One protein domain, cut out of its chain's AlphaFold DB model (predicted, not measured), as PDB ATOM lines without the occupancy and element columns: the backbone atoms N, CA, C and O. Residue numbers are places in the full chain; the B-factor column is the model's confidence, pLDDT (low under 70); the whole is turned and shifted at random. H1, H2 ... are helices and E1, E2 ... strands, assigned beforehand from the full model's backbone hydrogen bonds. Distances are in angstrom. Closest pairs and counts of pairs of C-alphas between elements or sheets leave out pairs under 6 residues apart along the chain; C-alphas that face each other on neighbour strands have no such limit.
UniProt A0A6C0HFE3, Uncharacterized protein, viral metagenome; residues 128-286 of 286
ATOM      1  N   GLU A 128      20.832 -37.397 -18.171       92.31
ATOM      2  CA  GLU A 128      19.779 -37.886 -19.054       92.31
ATOM      3  C   GLU A 128      19.074 -36.711 -19.740       92.31
ATOM      4  O   GLU A 128      18.598 -35.791 -19.069       92.31
ATOM      5  N   LEU A 129      19.025 -36.735 -21.074       93.81
ATOM      6  CA  LEU A 129      18.422 -35.683 -21.885       93.81
ATOM      7  C   LEU A 129      17.625 -36.275 -23.052       93.81
ATOM      8  O   LEU A 129      18.184 -36.792 -24.014       93.81
ATOM      9  N   HIS A 130      16.302 -36.157 -22.995       91.56
ATOM     10  CA  HIS A 130      15.399 -36.603 -24.053       91.56
ATOM     11  C   HIS A 130      15.124 -35.468 -25.035       91.56
ATOM     12  O   HIS A 130      14.260 -34.626 -24.797       91.56
ATOM     13  N   TYR A 131      15.862 -35.454 -26.138       90.56
ATOM     14  CA  TYR A 131      15.732 -34.422 -27.167       90.56
ATOM     15  C   TYR A 131      15.626 -34.983 -28.581       90.56
ATOM     16  O   TYR A 131      15.381 -34.216 -29.489       90.56
ATOM     17  N   LEU A 132      15.797 -36.291 -28.779       89.88
ATOM     18  CA  LEU A 132      15.792 -36.890 -30.111       89.88
ATOM     19  C   LEU A 132      14.395 -37.396 -30.464       89.88
ATOM     20  O   LEU A 132      13.772 -38.132 -29.690       89.88
ATOM     21  N   SER A 133      13.917 -37.034 -31.650       88.44
ATOM     22  CA  SER A 133      12.572 -37.343 -32.127       88.44
ATOM     23  C   SER A 133      12.306 -38.847 -32.203       88.44
ATOM     24  O   SER A 133      11.198 -39.301 -31.904       88.44
ATOM     25  N   HIS A 134      13.332 -39.645 -32.515       85.69
ATOM     26  CA  HIS A 134      13.225 -41.108 -32.566       85.69
ATOM     27  C   HIS A 134      12.979 -41.733 -31.185       85.69
ATOM     28  O   HIS A 134      12.132 -42.615 -31.058       85.69
ATOM     29  N   ASP A 135      13.618 -41.233 -30.118       82.56
ATOM     30  CA  ASP A 135      13.350 -41.690 -28.738       82.56
ATOM     31  C   ASP A 135      11.890 -41.421 -28.336       82.56
ATOM     32  O   ASP A 135      11.222 -42.267 -27.734       82.56
ATOM     33  N   LEU A 136      11.358 -40.255 -28.714       81.56
ATOM     34  CA  LEU A 136       9.968 -39.899 -28.434       81.56
ATOM     35  C   LEU A 136       8.960 -40.751 -29.203       81.56
ATOM     36  O   LEU A 136       7.916 -41.119 -28.653       81.56
ATOM     37  N   PHE A 137       9.271 -41.098 -30.449       81.69
ATOM     38  CA  PHE A 137       8.459 -42.021 -31.232       81.69
ATOM     39  C   PHE A 137       8.375 -43.394 -30.572       81.69
ATOM     40  O   PHE A 137       7.287 -43.947 -30.426       81.69
ATOM     41  N   HIS A 138       9.502 -43.929 -30.104       76.62
ATOM     42  CA  HIS A 138       9.529 -45.230 -29.437       76.62
ATOM     43  C   HIS A 138       8.732 -45.254 -28.137       76.62
ATOM     44  O   HIS A 138       8.122 -46.273 -27.815       76.62
ATOM     45  N   LYS A 139       8.675 -44.129 -27.420       76.25
ATOM     46  CA  LYS A 139       7.885 -43.998 -26.189       76.25
ATOM     47  C   LYS A 139       6.393 -43.808 -26.434       76.25
ATOM     48  O   LYS A 139       5.584 -44.333 -25.675       76.25
ATOM     49  N   SER A 140       6.022 -43.021 -27.442       77.81
ATOM     50  CA  SER A 140       4.627 -42.619 -27.676       77.81
ATOM     51  C   SER A 140       3.914 -43.434 -28.762       77.81
ATOM     52  O   SER A 140       2.686 -43.392 -28.852       77.81
ATOM     53  N   HIS A 141       4.674 -44.163 -29.583       77.31
ATOM     54  CA  HIS A 141       4.235 -44.836 -30.810       77.31
ATOM     55  C   HIS A 141       3.507 -43.912 -31.798       77.31
ATOM     56  O   HIS A 141       2.645 -44.359 -32.557       77.31
ATOM     57  N   LYS A 142       3.836 -42.615 -31.781       78.19
ATOM     58  CA  LYS A 142       3.275 -41.597 -32.672       78.19
ATOM     59  C   LYS A 142       4.384 -40.675 -33.182       78.19
ATOM     60  O   LYS A 142       5.305 -40.381 -32.418       78.19
ATOM     61  N   PRO A 143       4.316 -40.216 -34.447       75.31
ATOM     62  CA  PRO A 143       5.176 -39.137 -34.922       75.31
ATOM     63  C   PRO A 143       5.046 -37.922 -34.003       75.31
ATOM     64  O   PRO A 143       3.935 -37.600 -33.583       75.31
ATOM     65  N   CYS A 144       6.168 -37.280 -33.686       82.00
ATOM     66  CA  CYS A 144       6.172 -36.047 -32.906       82.00
ATOM     67  C   CYS A 144       6.321 -34.838 -33.830       82.00
ATOM     68  O   CYS A 144       6.984 -34.900 -34.863       82.00
ATOM     69  N   THR A 145       5.680 -33.740 -33.457       86.38
ATOM     70  CA  THR A 145       5.892 -32.424 -34.064       86.38
ATOM     71  C   THR A 145       7.096 -31.728 -33.427       86.38
ATOM     72  O   THR A 145       7.479 -32.044 -32.297       86.38
ATOM     73  N   GLY A 146       7.664 -30.723 -34.103       87.25
ATOM     74  CA  GLY A 146       8.735 -29.896 -33.528       87.25
ATOM     75  C   GLY A 146       8.327 -29.203 -32.216       87.25
ATOM     76  O   GLY A 146       9.137 -29.081 -31.302       87.25
ATOM     77  N   GLU A 147       7.052 -28.823 -32.064       89.56
ATOM     78  CA  GLU A 147       6.532 -28.230 -30.821       89.56
ATOM     79  C   GLU A 147       6.537 -29.232 -29.654       89.56
ATOM     80  O   GLU A 147       6.982 -28.915 -28.547       89.56
ATOM     81  N   GLU A 148       6.083 -30.466 -29.892       89.56
ATOM     82  CA  GLU A 148       6.106 -31.536 -28.888       89.56
ATOM     83  C   GLU A 148       7.538 -31.920 -28.509       89.56
ATOM     84  O   GLU A 148       7.837 -32.115 -27.326       89.56
ATOM     85  N   LEU A 149       8.422 -31.977 -29.506       90.69
ATOM     86  CA  LEU A 149       9.842 -32.248 -29.335       90.69
ATOM     87  C   LEU A 149      10.504 -31.174 -28.460       90.69
ATOM     88  O   LEU A 149      11.156 -31.503 -27.465       90.69
ATOM     89  N   LEU A 150      10.250 -29.895 -28.750       93.00
ATOM     90  CA  LEU A 150      10.750 -28.764 -27.970       93.00
ATOM     91  C   LEU A 150      10.211 -28.769 -26.532       93.00
ATOM     92  O   LEU A 150      10.961 -28.547 -25.579       93.00
ATOM     93  N   LYS A 151       8.920 -29.066 -26.343       93.19
ATOM     94  CA  LYS A 151       8.313 -29.193 -25.009       93.19
ATOM     95  C   LYS A 151       8.964 -30.314 -24.200       93.19
ATOM     96  O   LYS A 151       9.283 -30.119 -23.025       93.19
ATOM     97  N   ASN A 152       9.171 -31.481 -24.809       91.12
ATOM     98  CA  ASN A 152       9.823 -32.603 -24.144       91.12
ATOM     99  C   ASN A 152      11.283 -32.293 -23.795       91.12
ATOM    100  O   ASN A 152      11.706 -32.548 -22.666       91.12
ATOM    101  N   TYR A 153      12.019 -31.686 -24.729       93.62
ATOM    102  CA  TYR A 153      13.380 -31.216 -24.497       93.62
ATOM    103  C   TYR A 153      13.445 -30.263 -23.304       93.62
ATOM    104  O   TYR A 153      14.229 -30.500 -22.389       93.62
ATOM    105  N   ASN A 154      12.593 -29.238 -23.259       94.94
ATOM    106  CA  ASN A 154      12.588 -28.260 -22.170       94.94
ATOM    107  C   ASN A 154      12.315 -28.914 -20.807       94.94
ATOM    108  O   ASN A 154      13.022 -28.628 -19.840       94.94
ATOM    109  N   ASN A 155      11.362 -29.849 -20.738       95.19
ATOM    110  CA  ASN A 155      11.091 -30.609 -19.517       95.19
ATOM    111  C   ASN A 155      12.300 -31.463 -19.100       95.19
ATOM    112  O   ASN A 155      12.705 -31.451 -17.937       95.19
ATOM    113  N   SER A 156      12.901 -32.194 -20.044       95.19
ATOM    114  CA  SER A 156      14.058 -33.046 -19.763       95.19
ATOM    115  C   SER A 156      15.286 -32.229 -19.356       95.19
ATOM    116  O   SER A 156      15.989 -32.611 -18.422       95.19
ATOM    117  N   LYS A 157      15.521 -31.090 -20.017       96.38
ATOM    118  CA  LYS A 157      16.583 -30.131 -19.703       96.38
ATOM    119  C   LYS A 157      16.408 -29.567 -18.301       96.38
ATOM    120  O   LYS A 157      17.367 -29.549 -17.538       96.38
ATOM    121  N   GLN A 158      15.189 -29.168 -17.932       97.31
ATOM    122  CA  GLN A 158      14.899 -28.680 -16.586       97.31
ATOM    123  C   GLN A 158      15.208 -29.747 -15.527       97.31
ATOM    124  O   GLN A 158      15.881 -29.453 -14.547       97.31
ATOM    125  N   ILE A 159      14.780 -30.998 -15.737       95.50
ATOM    126  CA  ILE A 159      15.077 -32.105 -14.812       95.50
ATOM    127  C   ILE A 159      16.590 -32.322 -14.679       95.50
ATOM    128  O   ILE A 159      17.090 -32.472 -13.562       95.50
ATOM    129  N   LEU A 160      17.315 -32.348 -15.800       95.81
ATOM    130  CA  LEU A 160      18.767 -32.508 -15.812       95.81
ATOM    131  C   LEU A 160      19.458 -31.373 -15.048       95.81
ATOM    132  O   LEU A 160      20.299 -31.630 -14.190       95.81
ATOM    133  N   PHE A 161      19.074 -30.127 -15.310       97.38
ATOM    134  CA  PHE A 161      19.722 -28.961 -14.714       97.38
ATOM    135  C   PHE A 161      19.424 -28.826 -13.228       97.38
ATOM    136  O   PHE A 161      20.351 -28.567 -12.466       97.38
ATOM    137  N   THR A 162      18.199 -29.131 -12.794       96.19
ATOM    138  CA  THR A 162      17.869 -29.231 -11.367       96.19
ATOM    139  C   THR A 162      18.743 -30.273 -10.667       96.19
ATOM    140  O   THR A 162      19.194 -30.041  -9.548       96.19
ATOM    141  N   LYS A 163      19.032 -31.421 -11.304       93.56
ATOM    142  CA  LYS A 163      19.948 -32.427 -10.733       93.56
ATOM    143  C   LYS A 163      21.383 -31.907 -10.656       93.56
ATOM    144  O   LYS A 163      22.029 -32.118  -9.637       93.56
ATOM    145  N   CYS A 164      21.882 -31.250 -11.703       96.56
ATOM    146  CA  CYS A 164      23.220 -30.659 -11.681       96.56
ATOM    147  C   CYS A 164      23.346 -29.630 -10.551       96.56
ATOM    148  O   CYS A 164      24.282 -29.707  -9.765       96.56
ATOM    149  N   GLU A 165      22.375 -28.728 -10.413       95.31
ATOM    150  CA  GLU A 165      22.348 -27.718  -9.349       95.31
ATOM    151  C   GLU A 165      22.272 -28.343  -7.955       95.31
ATOM    152  O   GLU A 165      23.053 -27.977  -7.082       95.31
ATOM    153  N   LEU A 166      21.393 -29.331  -7.754       93.69
ATOM    154  CA  LEU A 166      21.239 -30.022  -6.471       93.69
ATOM    155  C   LEU A 166      22.548 -30.662  -5.981       93.69
ATOM    156  O   LEU A 166      22.772 -30.769  -4.775       93.69
ATOM    157  N   PHE A 167      23.402 -31.097  -6.907       92.88
ATOM    158  CA  PHE A 167      24.676 -31.747  -6.602       92.88
ATOM    159  C   PHE A 167      25.895 -30.834  -6.803       92.88
ATOM    160  O   PHE A 167      27.019 -31.305  -6.674       92.88
ATOM    161  N   ASN A 168      25.678 -29.534  -7.039       95.81
ATOM    162  CA  ASN A 168      26.700 -28.502  -7.260       95.81
ATOM    163  C   ASN A 168      27.569 -28.677  -8.523       95.81
ATOM    164  O   ASN A 168      28.681 -28.163  -8.564       95.81
ATOM    165  N   PHE A 169      27.052 -29.332  -9.566       97.31
ATOM    166  CA  PHE A 169      27.719 -29.509 -10.865       97.31
ATOM    167  C   PHE A 169      27.368 -28.381 -11.851       97.31
ATOM    168  O   PHE A 169      26.760 -28.593 -12.910       97.31
ATOM    169  N   HIS A 170      27.670 -27.141 -11.463       97.00
ATOM    170  CA  HIS A 170      27.318 -25.947 -12.233       97.00
ATOM    171  C   HIS A 170      28.121 -25.821 -13.532       97.00
ATOM    172  O   HIS A 170      27.553 -25.419 -14.546       97.00
ATOM    173  N   LYS A 171      29.403 -26.204 -13.542       97.56
ATOM    174  CA  LYS A 171      30.249 -26.137 -14.742       97.56
ATOM    175  C   LYS A 171      29.777 -27.137 -15.793       97.56
ATOM    176  O   LYS A 171      29.678 -26.782 -16.963       97.56
ATOM    177  N   THR A 172      29.382 -28.343 -15.386       98.06
ATOM    178  CA  THR A 172      28.780 -29.348 -16.275       98.06
ATOM    179  C   THR A 172      27.487 -28.829 -16.890       98.06
ATOM    180  O   THR A 172      27.301 -28.933 -18.102       98.06
ATOM    181  N   LYS A 173      26.604 -28.221 -16.084       97.88
ATOM    182  CA  LYS A 173      25.391 -27.566 -16.592       97.88
ATOM    183  C   LYS A 173      25.737 -26.494 -17.634       97.88
ATOM    184  O   LYS A 173      25.213 -26.550 -18.745       97.88
ATOM    185  N   SER A 174      26.626 -25.557 -17.301       97.94
ATOM    186  CA  SER A 174      27.001 -24.459 -18.198       97.94
ATOM    187  C   SER A 174      27.663 -24.949 -19.486       97.94
ATOM    188  O   SER A 174      27.379 -24.412 -20.553       97.94
ATOM    189  N   PHE A 175      28.484 -26.001 -19.423       98.25
ATOM    190  CA  PHE A 175      29.073 -26.617 -20.613       98.25
ATOM    191  C   PHE A 175      27.994 -27.161 -21.556       98.25
ATOM    192  O   PHE A 175      28.065 -26.949 -22.764       98.25
ATOM    193  N   ILE A 176      26.970 -27.828 -21.006       97.94
ATOM    194  CA  ILE A 176      25.835 -28.313 -21.799       97.94
ATOM    195  C   ILE A 176      25.109 -27.135 -22.452       97.94
ATOM    196  O   ILE A 176      24.824 -27.191 -23.641       97.94
ATOM    197  N   GLU A 177      24.824 -26.065 -21.707       96.62
ATOM    198  CA  GLU A 177      24.134 -24.885 -22.247       96.62
ATOM    199  C   GLU A 177      24.894 -24.229 -23.401       96.62
ATOM    200  O   GLU A 177      24.270 -23.848 -24.390       96.62
ATOM    201  N   LEU A 178      26.218 -24.126 -23.285       96.69
ATOM    202  CA  LEU A 178      27.072 -23.471 -24.275       96.69
ATOM    203  C   LEU A 178      27.280 -24.307 -25.540       96.69
ATOM    204  O   LEU A 178      27.359 -23.742 -26.623       96.69
ATOM    205  N   HIS A 179      27.382 -25.632 -25.412       96.38
ATOM    206  CA  HIS A 179      27.851 -26.493 -26.502       96.38
ATOM    207  C   HIS A 179      26.807 -27.475 -27.044       96.38
ATOM    208  O   HIS A 179      27.129 -28.265 -27.928       96.38
ATOM    209  N   PHE A 180      25.564 -27.446 -26.553       94.62
ATOM    210  CA  PHE A 180      24.514 -28.383 -26.980       94.62
ATOM    211  C   PHE A 180      24.280 -28.404 -28.500       94.62
ATOM    212  O   PHE A 180      24.026 -29.468 -29.059       94.62
ATOM    213  N   GLN A 181      24.364 -27.247 -29.162       93.62
ATOM    214  CA  GLN A 181      24.138 -27.139 -30.608       93.62
ATOM    215  C   GLN A 181      25.364 -27.552 -31.430       93.62
ATOM    216  O   GLN A 181      25.210 -28.097 -32.521       93.62
ATOM    217  N   ASP A 182      26.567 -27.349 -30.887       92.62
ATOM    218  CA  ASP A 182      27.824 -27.445 -31.637       92.62
ATOM    219  C   ASP A 182      28.612 -28.733 -31.379       92.62
ATOM    220  O   ASP A 182      29.540 -29.046 -32.124       92.62
ATOM    221  N   LEU A 183      28.252 -29.501 -30.345       91.94
ATOM    222  CA  LEU A 183      28.882 -30.775 -30.004       91.94
ATOM    223  C   LEU A 183      27.844 -31.868 -29.748       91.94
ATOM    224  O   LEU A 183      26.837 -31.657 -29.074       91.94
ATOM    225  N   GLN A 184      28.152 -33.091 -30.183       90.88
ATOM    226  CA  GLN A 184      27.374 -34.265 -29.798       90.88
ATOM    227  C   GLN A 184      27.664 -34.615 -28.326       90.88
ATOM    228  O   GLN A 184      28.602 -35.347 -27.999       90.88
ATOM    229  N   LEU A 185      26.858 -34.074 -27.409       93.50
ATOM    230  CA  LEU A 185      27.005 -34.293 -25.960       93.50
ATOM    231  C   LEU A 185      26.386 -35.613 -25.468       93.50
ATOM    232  O   LEU A 185      26.725 -36.086 -24.384       93.50
ATOM    233  N   PHE A 186      25.501 -36.225 -26.258       92.44
ATOM    234  CA  PHE A 186      24.798 -37.467 -25.929       92.44
ATOM    235  C   PHE A 186      24.737 -38.386 -27.156       92.44
ATOM    236  O   PHE A 186      24.342 -37.945 -28.233       92.44
ATOM    237  N   HIS A 187      25.089 -39.662 -26.978       87.31
ATOM    238  CA  HIS A 187      24.894 -40.723 -27.979       87.31
ATOM    239  C   HIS A 187      23.437 -41.190 -28.021       87.31
ATOM    240  O   HIS A 187      22.870 -41.460 -29.075       87.31
ATOM    241  N   SER A 188      22.822 -41.270 -26.846       87.81
ATOM    242  CA  SER A 188      21.407 -41.557 -26.640       87.81
ATOM    243  C   SER A 188      20.943 -40.789 -25.404       87.81
ATOM    244  O   SER A 188      21.790 -40.281 -24.658       87.81
ATOM    245  N   PRO A 189      19.632 -40.720 -25.119       88.12
ATOM    246  CA  PRO A 189      19.152 -39.925 -23.999       88.12
ATOM    247  C   PRO A 189      19.800 -40.251 -22.654       88.12
ATOM    248  O   PRO A 189      19.988 -39.342 -21.861       88.12
ATOM    249  N   GLY A 190      20.174 -41.512 -22.401       87.12
ATOM    250  CA  GLY A 190      20.834 -41.935 -21.159       87.12
ATOM    251  C   GLY A 190      22.354 -42.125 -21.255       87.12
ATOM    252  O   GLY A 190      22.993 -42.414 -20.239       87.12
ATOM    253  N   HIS A 191      22.944 -42.002 -22.450       89.50
ATOM    254  CA  HIS A 191      24.371 -42.223 -22.694       89.50
ATOM    255  C   HIS A 191      25.058 -40.914 -23.109       89.50
ATOM    256  O   HIS A 191      25.067 -40.580 -24.297       89.50
ATOM    257  N   PRO A 192      25.645 -40.164 -22.156       92.69
ATOM    258  CA  PRO A 192      26.482 -39.013 -22.480       92.69
ATOM    259  C   PRO A 192      27.684 -39.444 -23.328       92.69
ATOM    260  O   PRO A 192      28.194 -40.561 -23.191       92.69
ATOM    261  N   SER A 193      28.142 -38.547 -24.195       92.75
ATOM    262  CA  SER A 193      29.344 -38.766 -24.990       92.75
ATOM    263  C   SER A 193      30.608 -38.671 -24.138       92.75
ATOM    264  O   SER A 193      30.583 -38.212 -22.993       92.75
ATOM    265  N   VAL A 194      31.743 -39.099 -24.697       92.81
ATOM    266  CA  VAL A 194      33.040 -39.038 -24.001       92.81
ATOM    267  C   VAL A 194      33.395 -37.615 -23.548       92.81
ATOM    268  O   VAL A 194      33.936 -37.449 -22.457       92.81
ATOM    269  N   ILE A 195      33.022 -36.594 -24.331       95.25
ATOM    270  CA  ILE A 195      33.241 -35.180 -23.999       95.25
ATOM    271  C   ILE A 195      32.476 -34.828 -22.724       95.25
ATOM    272  O   ILE A 195      33.070 -34.376 -21.748       95.25
ATOM    273  N   LEU A 196      31.165 -35.085 -22.704       96.69
ATOM    274  CA  LEU A 196      30.325 -34.729 -21.565       96.69
ATOM    275  C   LEU A 196      30.673 -35.548 -20.309       96.69
ATOM    276  O   LEU A 196      30.643 -35.020 -19.198       96.69
ATOM    277  N   LEU A 197      31.058 -36.818 -20.470       96.06
ATOM    278  CA  LEU A 197      31.576 -37.630 -19.366       96.06
ATOM    279  C   LEU A 197      32.848 -37.040 -18.759       96.06
ATOM    280  O   LEU A 197      32.988 -37.053 -17.538       96.06
ATOM    281  N   LEU A 198      33.772 -36.545 -19.586       97.44
ATOM    282  CA  LEU A 198      34.998 -35.920 -19.099       97.44
ATOM    283  C   LEU A 198      34.728 -34.583 -18.423       97.44
ATOM    284  O   LEU A 198      35.314 -34.330 -17.381       97.44
ATOM    285  N   VAL A 199      33.811 -33.770 -18.944       98.19
ATOM    286  CA  VAL A 199      33.384 -32.532 -18.274       98.19
ATOM    287  C   VAL A 199      32.848 -32.833 -16.873       98.19
ATOM    288  O   VAL A 199      33.334 -32.264 -15.897       98.19
ATOM    289  N   LEU A 200      31.917 -33.787 -16.757       97.81
ATOM    290  CA  LEU A 200      31.385 -34.207 -15.458       97.81
ATOM    291  C   LEU A 200      32.488 -34.746 -14.533       97.81
ATOM    292  O   LEU A 200      32.489 -34.473 -13.335       97.81
ATOM    293  N   PHE A 201      33.431 -35.512 -15.083       98.06
ATOM    294  CA  PHE A 201      34.543 -36.080 -14.326       98.06
ATOM    295  C   PHE A 201      35.533 -35.020 -13.826       98.06
ATOM    296  O   PHE A 201      35.963 -35.096 -12.679       98.06
ATOM    297  N   VAL A 202      35.883 -34.024 -14.644       98.19
ATOM    298  CA  VAL A 202      36.796 -32.944 -14.241       98.19
ATOM    299  C   VAL A 202      36.181 -32.134 -13.098       98.19
ATOM    300  O   VAL A 202      36.851 -31.900 -12.095       98.19
ATOM    301  N   GLU A 203      34.890 -31.798 -13.180       98.19
ATOM    302  CA  GLU A 203      34.189 -31.126 -12.078       98.19
ATOM    303  C   GLU A 203      34.100 -32.014 -10.823       98.19
ATOM    304  O   GLU A 203      34.346 -31.552  -9.708       98.19
ATOM    305  N   LEU A 204      33.845 -33.319 -10.983       97.94
ATOM    306  CA  LEU A 204      33.917 -34.282  -9.878       97.94
ATOM    307  C   LEU A 204      35.303 -34.266  -9.213       97.94
ATOM    308  O   LEU A 204      35.396 -34.261  -7.985       97.94
ATOM    309  N   CYS A 205      36.384 -34.239  -9.993       97.94
ATOM    310  CA  CYS A 205      37.742 -34.139  -9.470       97.94
ATOM    311  C   CYS A 205      37.962 -32.840  -8.679       97.94
ATOM    312  O   CYS A 205      38.541 -32.911  -7.594       97.94
ATOM    313  N   GLU A 206      37.428 -31.696  -9.123       96.12
ATOM    314  CA  GLU A 206      37.460 -30.444  -8.351       96.12
ATOM    315  C   GLU A 206      36.762 -30.598  -6.988       96.12
ATOM    316  O   GLU A 206      37.352 -30.265  -5.957       96.12
ATOM    317  N   HIS A 207      35.563 -31.198  -6.939       96.56
ATOM    318  CA  HIS A 207      34.877 -31.502  -5.671       96.56
ATOM    319  C   HIS A 207      35.689 -32.444  -4.773       96.56
ATOM    320  O   HIS A 207      35.647 -32.363  -3.536       96.56
ATOM    321  N   LEU A 208      36.443 -33.361  -5.377       96.44
ATOM    322  CA  LEU A 208      37.302 -34.293  -4.660       96.44
ATOM    323  C   LEU A 208      38.636 -33.672  -4.218       96.44
ATOM    324  O   LEU A 208      39.241 -34.219  -3.296       96.44
ATOM    325  N   GLY A 209      39.028 -32.513  -4.755       95.50
ATOM    326  CA  GLY A 209      40.339 -31.898  -4.529       95.50
ATOM    327  C   GLY A 209      41.460 -32.583  -5.321       95.50
ATOM    328  O   GLY A 209      42.613 -32.569  -4.897       95.50
ATOM    329  N   ILE A 210      41.116 -33.230  -6.434       95.69
ATOM    330  CA  ILE A 210      42.037 -33.927  -7.333       95.69
ATOM    331  C   ILE A 210      42.323 -32.998  -8.513       95.69
ATOM    332  O   ILE A 210      41.404 -32.549  -9.192       95.69
ATOM    333  N   SER A 211      43.600 -32.701  -8.750       95.06
ATOM    334  CA  SER A 211      44.015 -31.923  -9.920       95.06
ATOM    335  C   SER A 211      43.982 -32.795 -11.171       95.06
ATOM    336  O   SER A 211      44.441 -33.934 -11.131       95.06
ATOM    337  N   VAL A 212      43.463 -32.248 -12.268       96.81
ATOM    338  CA  VAL A 212      43.424 -32.913 -13.575       96.81
ATOM    339  C   VAL A 212      44.335 -32.156 -14.532       96.81
ATOM    340  O   VAL A 212      44.113 -30.969 -14.783       96.81
ATOM    341  N   ALA A 213      45.367 -32.820 -15.053       96.12
ATOM    342  CA  ALA A 213      46.249 -32.222 -16.047       96.12
ATOM    343  C   ALA A 213      45.649 -32.338 -17.458       96.12
ATOM    344  O   ALA A 213      44.763 -33.157 -17.717       96.12
ATOM    345  N   PHE A 214      46.142 -31.525 -18.394       96.81
ATOM    346  CA  PHE A 214      45.703 -31.590 -19.789       96.81
ATOM    347  C   PHE A 214      45.976 -32.977 -20.393       96.81
ATOM    348  O   PHE A 214      45.118 -33.546 -21.066       96.81
ATOM    349  N   GLU A 215      47.139 -33.551 -20.090       96.38
ATOM    350  CA  GLU A 215      47.586 -34.856 -20.575       96.38
ATOM    351  C   GLU A 215      46.648 -35.988 -20.128       96.38
ATOM    352  O   GLU A 215      46.438 -36.955 -20.867       96.38
ATOM    353  N   ASP A 216      46.034 -35.857 -18.949       96.06
ATOM    354  CA  ASP A 216      45.058 -36.823 -18.444       96.06
ATOM    355  C   ASP A 216      43.768 -36.784 -19.265       96.06
ATOM    356  O   ASP A 216      43.239 -37.834 -19.644       96.06
ATOM    357  N   ILE A 217      43.281 -35.582 -19.592       97.31
ATOM    358  CA  ILE A 217      42.099 -35.382 -20.443       97.31
ATOM    359  C   ILE A 217      42.389 -35.910 -21.849       97.31
ATOM    360  O   ILE A 217      41.603 -36.687 -22.394       97.31
ATOM    361  N   GLU A 218      43.545 -35.551 -22.414       95.81
ATOM    362  CA  GLU A 218      43.976 -35.978 -23.748       95.81
ATOM    363  C   GLU A 218      44.111 -37.506 -23.855       95.81
ATOM    364  O   GLU A 218      43.830 -38.107 -24.895       95.81
ATOM    365  N   LYS A 219      44.515 -38.167 -22.769       94.12
ATOM    366  CA  LYS A 219      44.563 -39.627 -22.690       94.12
ATOM    367  C   LYS A 219      43.170 -40.236 -22.555       94.12
ATOM    368  O   LYS A 219      42.859 -41.206 -23.247       94.12
ATOM    369  N   CYS A 220      42.341 -39.695 -21.666       94.88
ATOM    370  CA  CYS A 220      41.032 -40.258 -21.344       94.88
ATOM    371  C   CYS A 220      40.024 -40.101 -22.488       94.88
ATOM    372  O   CYS A 220      39.236 -41.018 -22.720       94.88
ATOM    373  N   ILE A 221      40.089 -39.004 -23.254       94.00
ATOM    374  CA  ILE A 221      39.143 -38.735 -24.350       94.00
ATOM    375  C   ILE A 221      39.218 -39.777 -25.470       94.00
ATOM    376  O   ILE A 221      38.250 -39.985 -26.193       94.00
ATOM    377  N   LYS A 222      40.346 -40.486 -25.589       91.94
ATOM    378  CA  LYS A 222      40.595 -41.501 -26.624       91.94
ATOM    379  C   LYS A 222      39.839 -42.815 -26.382       91.94
ATOM    380  O   LYS A 222      39.891 -43.709 -27.224       91.94
ATOM    381  N   VAL A 223      39.139 -42.966 -25.254       89.38
ATOM    382  CA  VAL A 223      38.413 -44.197 -24.903       89.38
ATOM    383  C   VAL A 223      36.923 -43.909 -24.759       89.38
ATOM    384  O   VAL A 223      36.497 -43.246 -23.819       89.38
ATOM    385  N   ASN A 224      36.109 -44.443 -25.673       84.75
ATOM    386  CA  ASN A 224      34.655 -44.330 -25.584       84.75
ATOM    387  C   ASN A 224      34.052 -45.563 -24.894       84.75
ATOM    388  O   ASN A 224      34.159 -46.677 -25.404       84.75
ATOM    389  N   PHE A 225      33.415 -45.360 -23.739       85.75
ATOM    390  CA  PHE A 225      32.795 -46.426 -22.941       85.75
ATOM    391  C   PHE A 225      31.320 -46.665 -23.263       85.75
ATOM    392  O   PHE A 225      30.833 -47.778 -23.062       85.75
ATOM    393  N   LEU A 226      30.608 -45.623 -23.700       81.94
ATOM    394  CA  LEU A 226      29.147 -45.642 -23.856       81.94
ATOM    395  C   LEU A 226      28.687 -45.479 -25.304       81.94
ATOM    396  O   LEU A 226      27.491 -45.583 -25.570       81.94
ATOM    397  N   GLY A 227      29.618 -45.249 -26.230       66.56
ATOM    398  CA  GLY A 227      29.349 -45.338 -27.658       66.56
ATOM    399  C   GLY A 227      29.209 -46.780 -28.139       66.56
ATOM    400  O   GLY A 227      29.588 -47.736 -27.462       66.56
ATOM    401  N   GLY A 228      28.651 -46.927 -29.337       63.19
ATOM    402  CA  GLY A 228      28.416 -48.221 -29.989       63.19
ATOM    403  C   GLY A 228      26.998 -48.372 -30.539       63.19
ATOM    404  O   GLY A 228      26.777 -49.193 -31.421       63.19
ATOM    405  N   GLY A 229      26.060 -47.551 -30.066       71.00
ATOM    406  CA  GLY A 229      24.733 -47.392 -30.646       71.00
ATOM    407  C   GLY A 229      24.228 -45.987 -30.355       71.00
ATOM    408  O   GLY A 229      23.934 -45.669 -29.203       71.00
ATOM    409  N   ASP A 230      24.151 -45.170 -31.399       76.81
ATOM    410  CA  ASP A 230      23.647 -43.809 -31.315       76.81
ATOM    411  C   ASP A 230      22.174 -43.802 -31.717       76.81
ATOM    412  O   ASP A 230      21.756 -44.479 -32.669       76.81
ATOM    413  N   THR A 231      21.382 -43.018 -30.990       82.12
ATOM    414  CA  THR A 231      20.026 -42.696 -31.419       82.12
ATOM    415  C   THR A 231      20.136 -41.874 -32.707       82.12
ATOM    416  O   THR A 231      20.858 -40.873 -32.720       82.12
ATOM    417  N   PRO A 232      19.483 -42.287 -33.805       84.56
ATOM    418  CA  PRO A 232      19.597 -41.581 -35.072       84.56
ATOM    419  C   PRO A 232      19.076 -40.147 -34.961       84.56
ATOM    420  O   PRO A 232      18.076 -39.901 -34.286       84.56
ATOM    421  N   ILE A 233      19.753 -39.233 -35.653       86.88
ATOM    422  CA  ILE A 233      19.387 -37.818 -35.736       86.88
ATOM    423  C   ILE A 233      18.684 -37.595 -37.069       86.88
ATOM    424  O   ILE A 233      19.198 -37.998 -38.114       86.88
ATOM    425  N   PHE A 234      17.512 -36.979 -37.024       88.69
ATOM    426  CA  PHE A 234      16.645 -36.724 -38.172       88.69
ATOM    427  C   PHE A 234      16.651 -35.240 -38.560       88.69
ATOM    428  O   PHE A 234      17.157 -34.400 -37.809       88.69
ATOM    429  N   ASN A 235      16.088 -34.890 -39.722       89.25
ATOM    430  CA  ASN A 235      16.005 -33.483 -40.136       89.25
ATOM    431  C   ASN A 235      15.172 -32.673 -39.141       89.25
ATOM    432  O   ASN A 235      15.558 -31.564 -38.786       89.25
ATOM    433  N   LEU A 236      14.096 -33.266 -38.613       89.81
ATOM    434  CA  LEU A 236      13.271 -32.645 -37.578       89.81
ATOM    435  C   LEU A 236      14.085 -32.222 -36.340       89.81
ATOM    436  O   LEU A 236      13.848 -31.143 -35.796       89.81
ATOM    437  N   ASP A 237      15.052 -33.037 -35.902       91.25
ATOM    438  CA  ASP A 237      15.927 -32.697 -34.772       91.25
ATOM    439  C   ASP A 237      16.806 -31.482 -35.111       91.25
ATOM    440  O   ASP A 237      16.920 -30.539 -34.325       91.25
ATOM    441  N   VAL A 238      17.406 -31.482 -36.306       91.12
ATOM    442  CA  VAL A 238      18.281 -30.400 -36.783       91.12
ATOM    443  C   VAL A 238      17.506 -29.094 -36.937       91.12
ATOM    444  O   VAL A 238      17.975 -28.056 -36.476       91.12
ATOM    445  N   GLU A 239      16.312 -29.135 -37.523       91.50
ATOM    446  CA  GLU A 239      15.443 -27.968 -37.701       91.50
ATOM    447  C   GLU A 239      14.947 -27.406 -36.362       91.50
ATOM    448  O   GLU A 239      14.895 -26.190 -36.182       91.50
ATOM    449  N   THR A 240      14.615 -28.280 -35.406       92.88
ATOM    450  CA  THR A 240      14.078 -27.868 -34.102       92.88
ATOM    451  C   THR A 240      15.155 -27.265 -33.202       92.88
ATOM    452  O   THR A 240      14.896 -26.290 -32.494       92.88
ATOM    453  N   PHE A 241      16.362 -27.838 -33.202       91.69
ATOM    454  CA  PHE A 241      17.413 -27.472 -32.247       91.69
ATOM    455  C   PHE A 241      18.592 -26.714 -32.856       91.69
ATOM    456  O   PHE A 241      19.408 -26.189 -32.099       91.69
ATOM    457  N   GLY A 242      18.696 -26.633 -34.183       91.56
ATOM    458  CA  GLY A 242      19.814 -25.984 -34.869       91.56
ATOM    459  C   GLY A 242      21.142 -26.714 -34.671       91.56
ATOM    460  O   GLY A 242      22.157 -26.070 -34.432       91.56
ATOM    461  N   LEU A 243      21.134 -28.051 -34.698       91.25
ATOM    462  CA  LEU A 243      22.334 -28.866 -34.470       91.25
ATOM    463  C   LEU A 243      23.334 -28.686 -35.624       91.25
ATOM    464  O   LEU A 243      22.976 -28.876 -36.787       91.25
ATOM    465  N   THR A 244      24.587 -28.347 -35.314       89.38
ATOM    466  CA  THR A 244      25.638 -28.051 -36.310       89.38
ATOM    467  C   THR A 244      26.773 -29.078 -36.326       89.38
ATOM    468  O   THR A 244      27.604 -29.078 -37.239       89.38
ATOM    469  N   TYR A 245      26.825 -29.973 -35.336       83.75
ATOM    470  CA  TYR A 245      27.885 -30.969 -35.224       83.75
ATOM    471  C   TYR A 245      27.817 -32.051 -36.310       83.75
ATOM    472  O   TYR A 245      26.771 -32.372 -36.874       83.75
ATOM    473  N   LYS A 246      28.975 -32.649 -36.605       76.31
ATOM    474  CA  LYS A 246      29.145 -33.603 -37.705       76.31
ATOM    475  C   LYS A 246      28.573 -34.985 -37.364       76.31
ATOM    476  O   LYS A 246      29.298 -35.853 -36.886       76.31
ATOM    477  N   VAL A 247      27.304 -35.211 -37.694       74.69
ATOM    478  CA  VAL A 247      26.612 -36.508 -37.567       74.69
ATOM    479  C   VAL A 247      25.958 -36.941 -38.874       74.69
ATOM    480  O   VAL A 247      25.737 -36.146 -39.785       74.69
ATOM    481  N   THR A 248      25.655 -38.235 -38.979       75.50
ATOM    482  CA  THR A 248      24.848 -38.749 -40.091       75.50
ATOM    483  C   THR A 248      23.384 -38.422 -39.830       75.50
ATOM    484  O   THR A 248      22.766 -39.041 -38.965       75.50
ATOM    485  N   ILE A 249      22.841 -37.473 -40.590       80.44
ATOM    486  CA  ILE A 249      21.417 -37.139 -40.565       80.44
ATOM    487  C   ILE A 249      20.658 -38.200 -41.371       80.44
ATOM    488  O   ILE A 249      21.055 -38.551 -42.487       80.44
ATOM    489  N   ARG A 250      19.599 -38.760 -40.787       80.56
ATOM    490  CA  ARG A 250      18.711 -39.732 -41.434       80.56
ATOM    491  C   ARG A 250      17.525 -39.025 -42.073       80.56
ATOM    492  O   ARG A 250      17.058 -38.006 -41.581       80.56
ATOM    493  N   ASP A 251      17.046 -39.605 -43.169       76.12
ATOM    494  CA  ASP A 251      15.822 -39.163 -43.830       76.12
ATOM    495  C   ASP A 251      14.608 -39.485 -42.943       76.12
ATOM    496  O   ASP A 251      14.484 -40.607 -42.443       76.12
ATOM    497  N   ASP A 252      13.707 -38.519 -42.771       73.62
ATOM    498  CA  ASP A 252      12.497 -38.643 -41.951       73.62
ATOM    499  C   ASP A 252      11.554 -39.759 -42.441       73.62
ATOM    500  O   ASP A 252      10.743 -40.280 -41.679       73.62
ATOM    501  N   SER A 253      11.681 -40.215 -43.689       73.44
ATOM    502  CA  SER A 253      10.974 -41.406 -44.186       73.44
ATOM    503  C   SER A 253      11.343 -42.695 -43.438       73.44
ATOM    504  O   SER A 253      10.541 -43.631 -43.395       73.44
ATOM    505  N   LEU A 254      12.518 -42.743 -42.800       72.44
ATOM    506  CA  LEU A 254      13.002 -43.882 -42.013       72.44
ATOM    507  C   LEU A 254      12.555 -43.839 -40.544       72.44
ATOM    508  O   LEU A 254      12.893 -44.726 -39.764       72.44
ATOM    509  N   PHE A 255      11.780 -42.828 -40.150       68.56
ATOM    510  CA  PHE A 255      11.396 -42.581 -38.760       68.56
ATOM    511  C   PHE A 255      10.637 -43.740 -38.098       68.56
ATOM    512  O   PHE A 255      10.778 -43.979 -36.899       68.56
ATOM    513  N   ASN A 256       9.852 -44.488 -38.880       66.69
ATOM    514  CA  ASN A 256       9.062 -45.622 -38.391       66.69
ATOM    515  C   ASN A 256       9.869 -46.923 -38.246       66.69
ATOM    516  O   ASN A 256       9.327 -47.915 -37.748       66.69
ATOM    517  N   ASP A 257      11.128 -46.950 -38.690       74.00
ATOM    518  CA  ASP A 257      11.980 -48.124 -38.554       74.00
ATOM    519  C   ASP A 257      12.467 -48.255 -37.105       74.00
ATOM    520  O   ASP A 257      13.155 -47.386 -36.551       74.00
ATOM    521  N   LYS A 258      12.059 -49.358 -36.470       63.75
ATOM    522  CA  LYS A 258      12.368 -49.634 -35.069       63.75
ATOM    523  C   LYS A 258      13.760 -50.216 -34.865       63.75
ATOM    524  O   LYS A 258      14.287 -50.087 -33.763       63.75
ATOM    525  N   ASP A 259      14.349 -50.792 -35.907       66.00
ATOM    526  CA  ASP A 259      15.661 -51.439 -35.855       66.00
ATOM    527  C   ASP A 259      16.784 -50.491 -36.303       66.00
ATOM    528  O   ASP A 259      17.940 -50.894 -36.466       66.00
ATOM    529  N   LEU A 260      16.463 -49.204 -36.476       67.62
ATOM    530  CA  LEU A 260      17.397 -48.195 -36.944       67.62
ATOM    531  C   LEU A 260      18.387 -47.813 -35.838       67.62
ATOM    532  O   LEU A 260      18.197 -46.861 -35.084       67.62
ATOM    533  N   ILE A 261      19.471 -48.576 -35.750       64.06
ATOM    534  CA  ILE A 261      20.636 -48.260 -34.928       64.06
ATOM    535  C   ILE A 261      21.658 -47.566 -35.825       64.06
ATOM    536  O   ILE A 261      22.109 -48.127 -36.825       64.06
ATOM    537  N   SER A 262      22.064 -46.347 -35.464       63.81
ATOM    538  CA  SER A 262      23.215 -45.718 -36.109       63.81
ATOM    539  C   SER A 262      24.469 -46.081 -35.327       63.81
ATOM    540  O   SER A 262      24.640 -45.680 -34.182       63.81
ATOM    541  N   MET A 263      25.361 -46.857 -35.939       59.00
ATOM    542  CA  MET A 263      26.726 -46.963 -35.436       59.00
ATOM    543  C   MET A 263      27.510 -45.776 -35.985       59.00
ATOM    544  O   MET A 263      27.803 -45.726 -37.179       59.00
ATOM    545  N   VAL A 264      27.804 -44.805 -35.125       57.84
ATOM    546  CA  VAL A 264      28.666 -43.675 -35.472       57.84
ATOM    547  C   VAL A 264      30.060 -43.970 -34.937       57.84
ATOM    548  O   VAL A 264      30.224 -44.362 -33.783       57.84
ATOM    549  N   ASP A 265      31.067 -43.796 -35.791       66.56
ATOM    550  CA  ASP A 265      32.457 -43.800 -35.353       66.56
ATOM    551  C   ASP A 265      32.687 -42.595 -34.418       66.56
ATOM    552  O   ASP A 265      32.559 -41.440 -34.852       66.56
ATOM    553  N   PRO A 266      33.024 -42.822 -33.134       74.38
ATOM    554  CA  PRO A 266      33.222 -41.737 -32.188       74.38
ATOM    555  C   PRO A 266      34.532 -40.976 -32.418       74.38
ATOM    556  O   PRO A 266      34.793 -40.040 -31.671       74.38
ATOM    557  N   SER A 267      35.356 -41.332 -33.413       80.56
ATOM    558  CA  SER A 267      36.649 -40.688 -33.695       80.56
ATOM    559  C   SER A 267      36.574 -39.159 -33.782       80.56
ATOM    560  O   SER A 267      37.477 -38.470 -33.312       80.56
ATOM    561  N   HIS A 268      35.467 -38.615 -34.291       81.12
ATOM    562  CA  HIS A 268      35.226 -37.171 -34.364       81.12
ATOM    563  C   HIS A 268      35.094 -36.484 -32.988       81.12
ATOM    564  O   HIS A 268      35.279 -35.273 -32.886       81.12
ATOM    565  N   LEU A 269      34.799 -37.243 -31.929       84.38
ATOM    566  CA  LEU A 269      34.752 -36.772 -30.542       84.38
ATOM    567  C   LEU A 269      36.098 -36.939 -29.827       84.38
ATOM    568  O   LEU A 269      36.379 -36.219 -28.872       84.38
ATOM    569  N   GLN A 270      36.940 -37.863 -30.290       87.88
ATOM    570  CA  GLN A 270      38.172 -38.307 -29.631       87.88
ATOM    571  C   GLN A 270      39.405 -37.529 -30.111       87.88
ATOM    572  O   GLN A 270      40.426 -38.114 -30.480       87.88
ATOM    573  N   THR A 271      39.303 -36.201 -30.134       91.25
ATOM    574  CA  THR A 271      40.310 -35.322 -30.740       91.25
ATOM    575  C   THR A 271      41.086 -34.513 -29.704       91.25
ATOM    576  O   THR A 271      40.643 -34.311 -28.570       91.25
ATOM    577  N   TYR A 272      42.261 -34.028 -30.111       95.12
ATOM    578  CA  TYR A 272      43.068 -33.105 -29.312       95.12
ATOM    579  C   TYR A 272      42.303 -31.803 -29.041       95.12
ATOM    580  O   TYR A 272      42.327 -31.278 -27.931       95.12
ATOM    581  N   GLU A 273      41.577 -31.308 -30.042       96.12
ATOM    582  CA  GLU A 273      40.780 -30.086 -29.981       96.12
ATOM    583  C   GLU A 273      39.687 -30.182 -28.916       96.12
ATOM    584  O   GLU A 273      39.512 -29.245 -28.140       96.12
ATOM    585  N   ASN A 274      39.004 -31.326 -28.813       96.12
ATOM    586  CA  ASN A 274      37.982 -31.528 -27.787       96.12
ATOM    587  C   ASN A 274      38.595 -31.677 -26.388       96.12
ATOM    588  O   ASN A 274      38.040 -31.151 -25.426       96.12
ATOM    589  N   ALA A 275      39.755 -32.333 -26.253       97.12
ATOM    590  CA  ALA A 275      40.472 -32.367 -24.974       97.12
ATOM    591  C   ALA A 275      40.874 -30.958 -24.524       97.12
ATOM    592  O   ALA A 275      40.689 -30.592 -23.362       97.12
ATOM    593  N   LYS A 276      41.379 -30.153 -25.463       97.38
ATOM    594  CA  LYS A 276      41.766 -28.768 -25.212       97.38
ATOM    595  C   LYS A 276      40.567 -27.906 -24.848       97.38
ATOM    596  O   LYS A 276      40.657 -27.164 -23.879       97.38
ATOM    597  N   LEU A 277      39.442 -28.055 -25.546       97.31
ATOM    598  CA  LEU A 277      38.202 -27.359 -25.215       97.31
ATOM    599  C   LEU A 277      37.779 -27.616 -23.763       97.31
ATOM    600  O   LEU A 277      37.473 -26.669 -23.043       97.31
ATOM    601  N   ILE A 278      37.788 -28.879 -23.322       97.69
ATOM    602  CA  ILE A 278      37.444 -29.237 -21.938       97.69
ATOM    603  C   ILE A 278      38.437 -28.585 -20.969       97.69
ATOM    604  O   ILE A 278      38.026 -27.927 -20.020       97.69
ATOM    605  N   TYR A 279      39.742 -28.730 -21.209       97.50
ATOM    606  CA  TYR A 279      40.763 -28.155 -20.334       97.50
ATOM    607  C   TYR A 279      40.655 -26.627 -20.227       97.50
ATOM    608  O   TYR A 279      40.647 -26.079 -19.123       97.50
ATOM    609  N   ASP A 280      40.527 -25.944 -21.363       96.81
ATOM    610  CA  ASP A 280      40.408 -24.491 -21.439       96.81
ATOM    611  C   ASP A 280      39.124 -24.009 -20.749       96.81
ATOM    612  O   ASP A 280      39.156 -22.999 -20.048       96.81
ATOM    613  N   PHE A 281      38.012 -24.745 -20.872       96.94
ATOM    614  CA  PHE A 281      36.757 -24.424 -20.190       96.94
ATOM    615  C   PHE A 281      36.920 -24.387 -18.662       96.94
ATOM    616  O   PHE A 281      36.489 -23.430 -18.020       96.94
ATOM    617  N   PHE A 282      37.596 -25.377 -18.071       96.12
ATOM    618  CA  PHE A 282      37.800 -25.426 -16.619       96.12
ATOM    619  C   PHE A 282      38.874 -24.452 -16.108       96.12
ATOM    620  O   PHE A 282      38.799 -24.034 -14.954       96.12
ATOM    621  N   ASN A 283      39.843 -24.058 -16.944       92.06
ATOM    622  CA  ASN A 283      40.944 -23.176 -16.534       92.06
ATOM    623  C   ASN A 283      40.711 -21.682 -16.818       92.06
ATOM    624  O   ASN A 283      41.304 -20.847 -16.130       92.06
ATOM    625  N   ASN A 284      39.862 -21.335 -17.791       85.06
ATOM    626  CA  ASN A 284      39.611 -19.943 -18.192       85.06
ATOM    627  C   ASN A 284      38.337 -19.333 -17.587       85.06
ATOM    628  O   ASN A 284      38.181 -18.113 -17.620       85.06
ATOM    629  N   LEU A 285      37.444 -20.137 -17.001       62.53
ATOM    630  CA  LEU A 285      36.341 -19.647 -16.171       62.53
ATOM    631  C   LEU A 285      36.862 -19.342 -14.755       62.53
ATOM    632  O   LEU A 285      36.729 -20.164 -13.847       62.53
ATOM    633  N   ARG A 286      37.504 -18.180 -14.587       44.91
ATOM    634  CA  ARG A 286      37.816 -17.582 -13.278       44.91
ATOM    635  C   ARG A 286      36.933 -16.377 -13.010       44.91
ATOM    636  O   ARG A 286      36.802 -15.542 -13.931       44.91
TER     637      ARG A 286
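This is residues 128 to 286 of the 286 residues of an uncharacterized protein of viral metagenome (UniProt A0A6C0HFE3). Look for H3, H4 and H7 as a triangle of helices near one end, with H5 packed on H7; the long helix H2 reaches from H3 to the other end, where H6 packs on its beginning and H1 is near. Two long stretches without a named element, residues 221 to 234 and 242 to 271, run between the ends. You will find 159 printed residues, in chain order H1, H2, H3, E1, H4, H5, H6, H7: mostly helix, compact, radius of gyration of the C-alphas 16.2 A, spans 48 by 32 by 22 A.

Find C-alpha 133 at (12.572, -37.343, -32.127), where H1, residues 133 to 140, begins. H2, residues 146 to 166, is 29.8 A long; H3 holds 170 to 179, and strand E1 186 to 188. H4, residues 194 to 208, is 20.4 A long; H5 holds 214 to 220 and H6 235 to 241. H7, residues 272 to 284, ends at C-alpha 284, (39.611, -19.943, -18.192).

H2 and H3 form a helical hairpin, closest at C-alphas 161 and 173, 6.1 A. H3 touches H4 at C-alphas 172 and 200, 5.6 A, opposite ways. H4 touches H7 at C-alphas 199 and 278, 6.4 A; H7 touches H5 at C-alphas 275 and 218, 5.2 A. H2 touches H6 with residues 146 to 150 alone. E1 pairs with no named strand. In H1 to H7 every O i to N i+4 pair is within hydrogen-bond range.

The C-alphas of Gly 209 and Ser 253 are farthest apart, 50.3 A. The printed part has no cut. The links H5 to H6 and H6 to H7 are long. Look for pLDDT under 70 at residues 227 to 228, 255 to 256, 258 to 265 and 285 to 286.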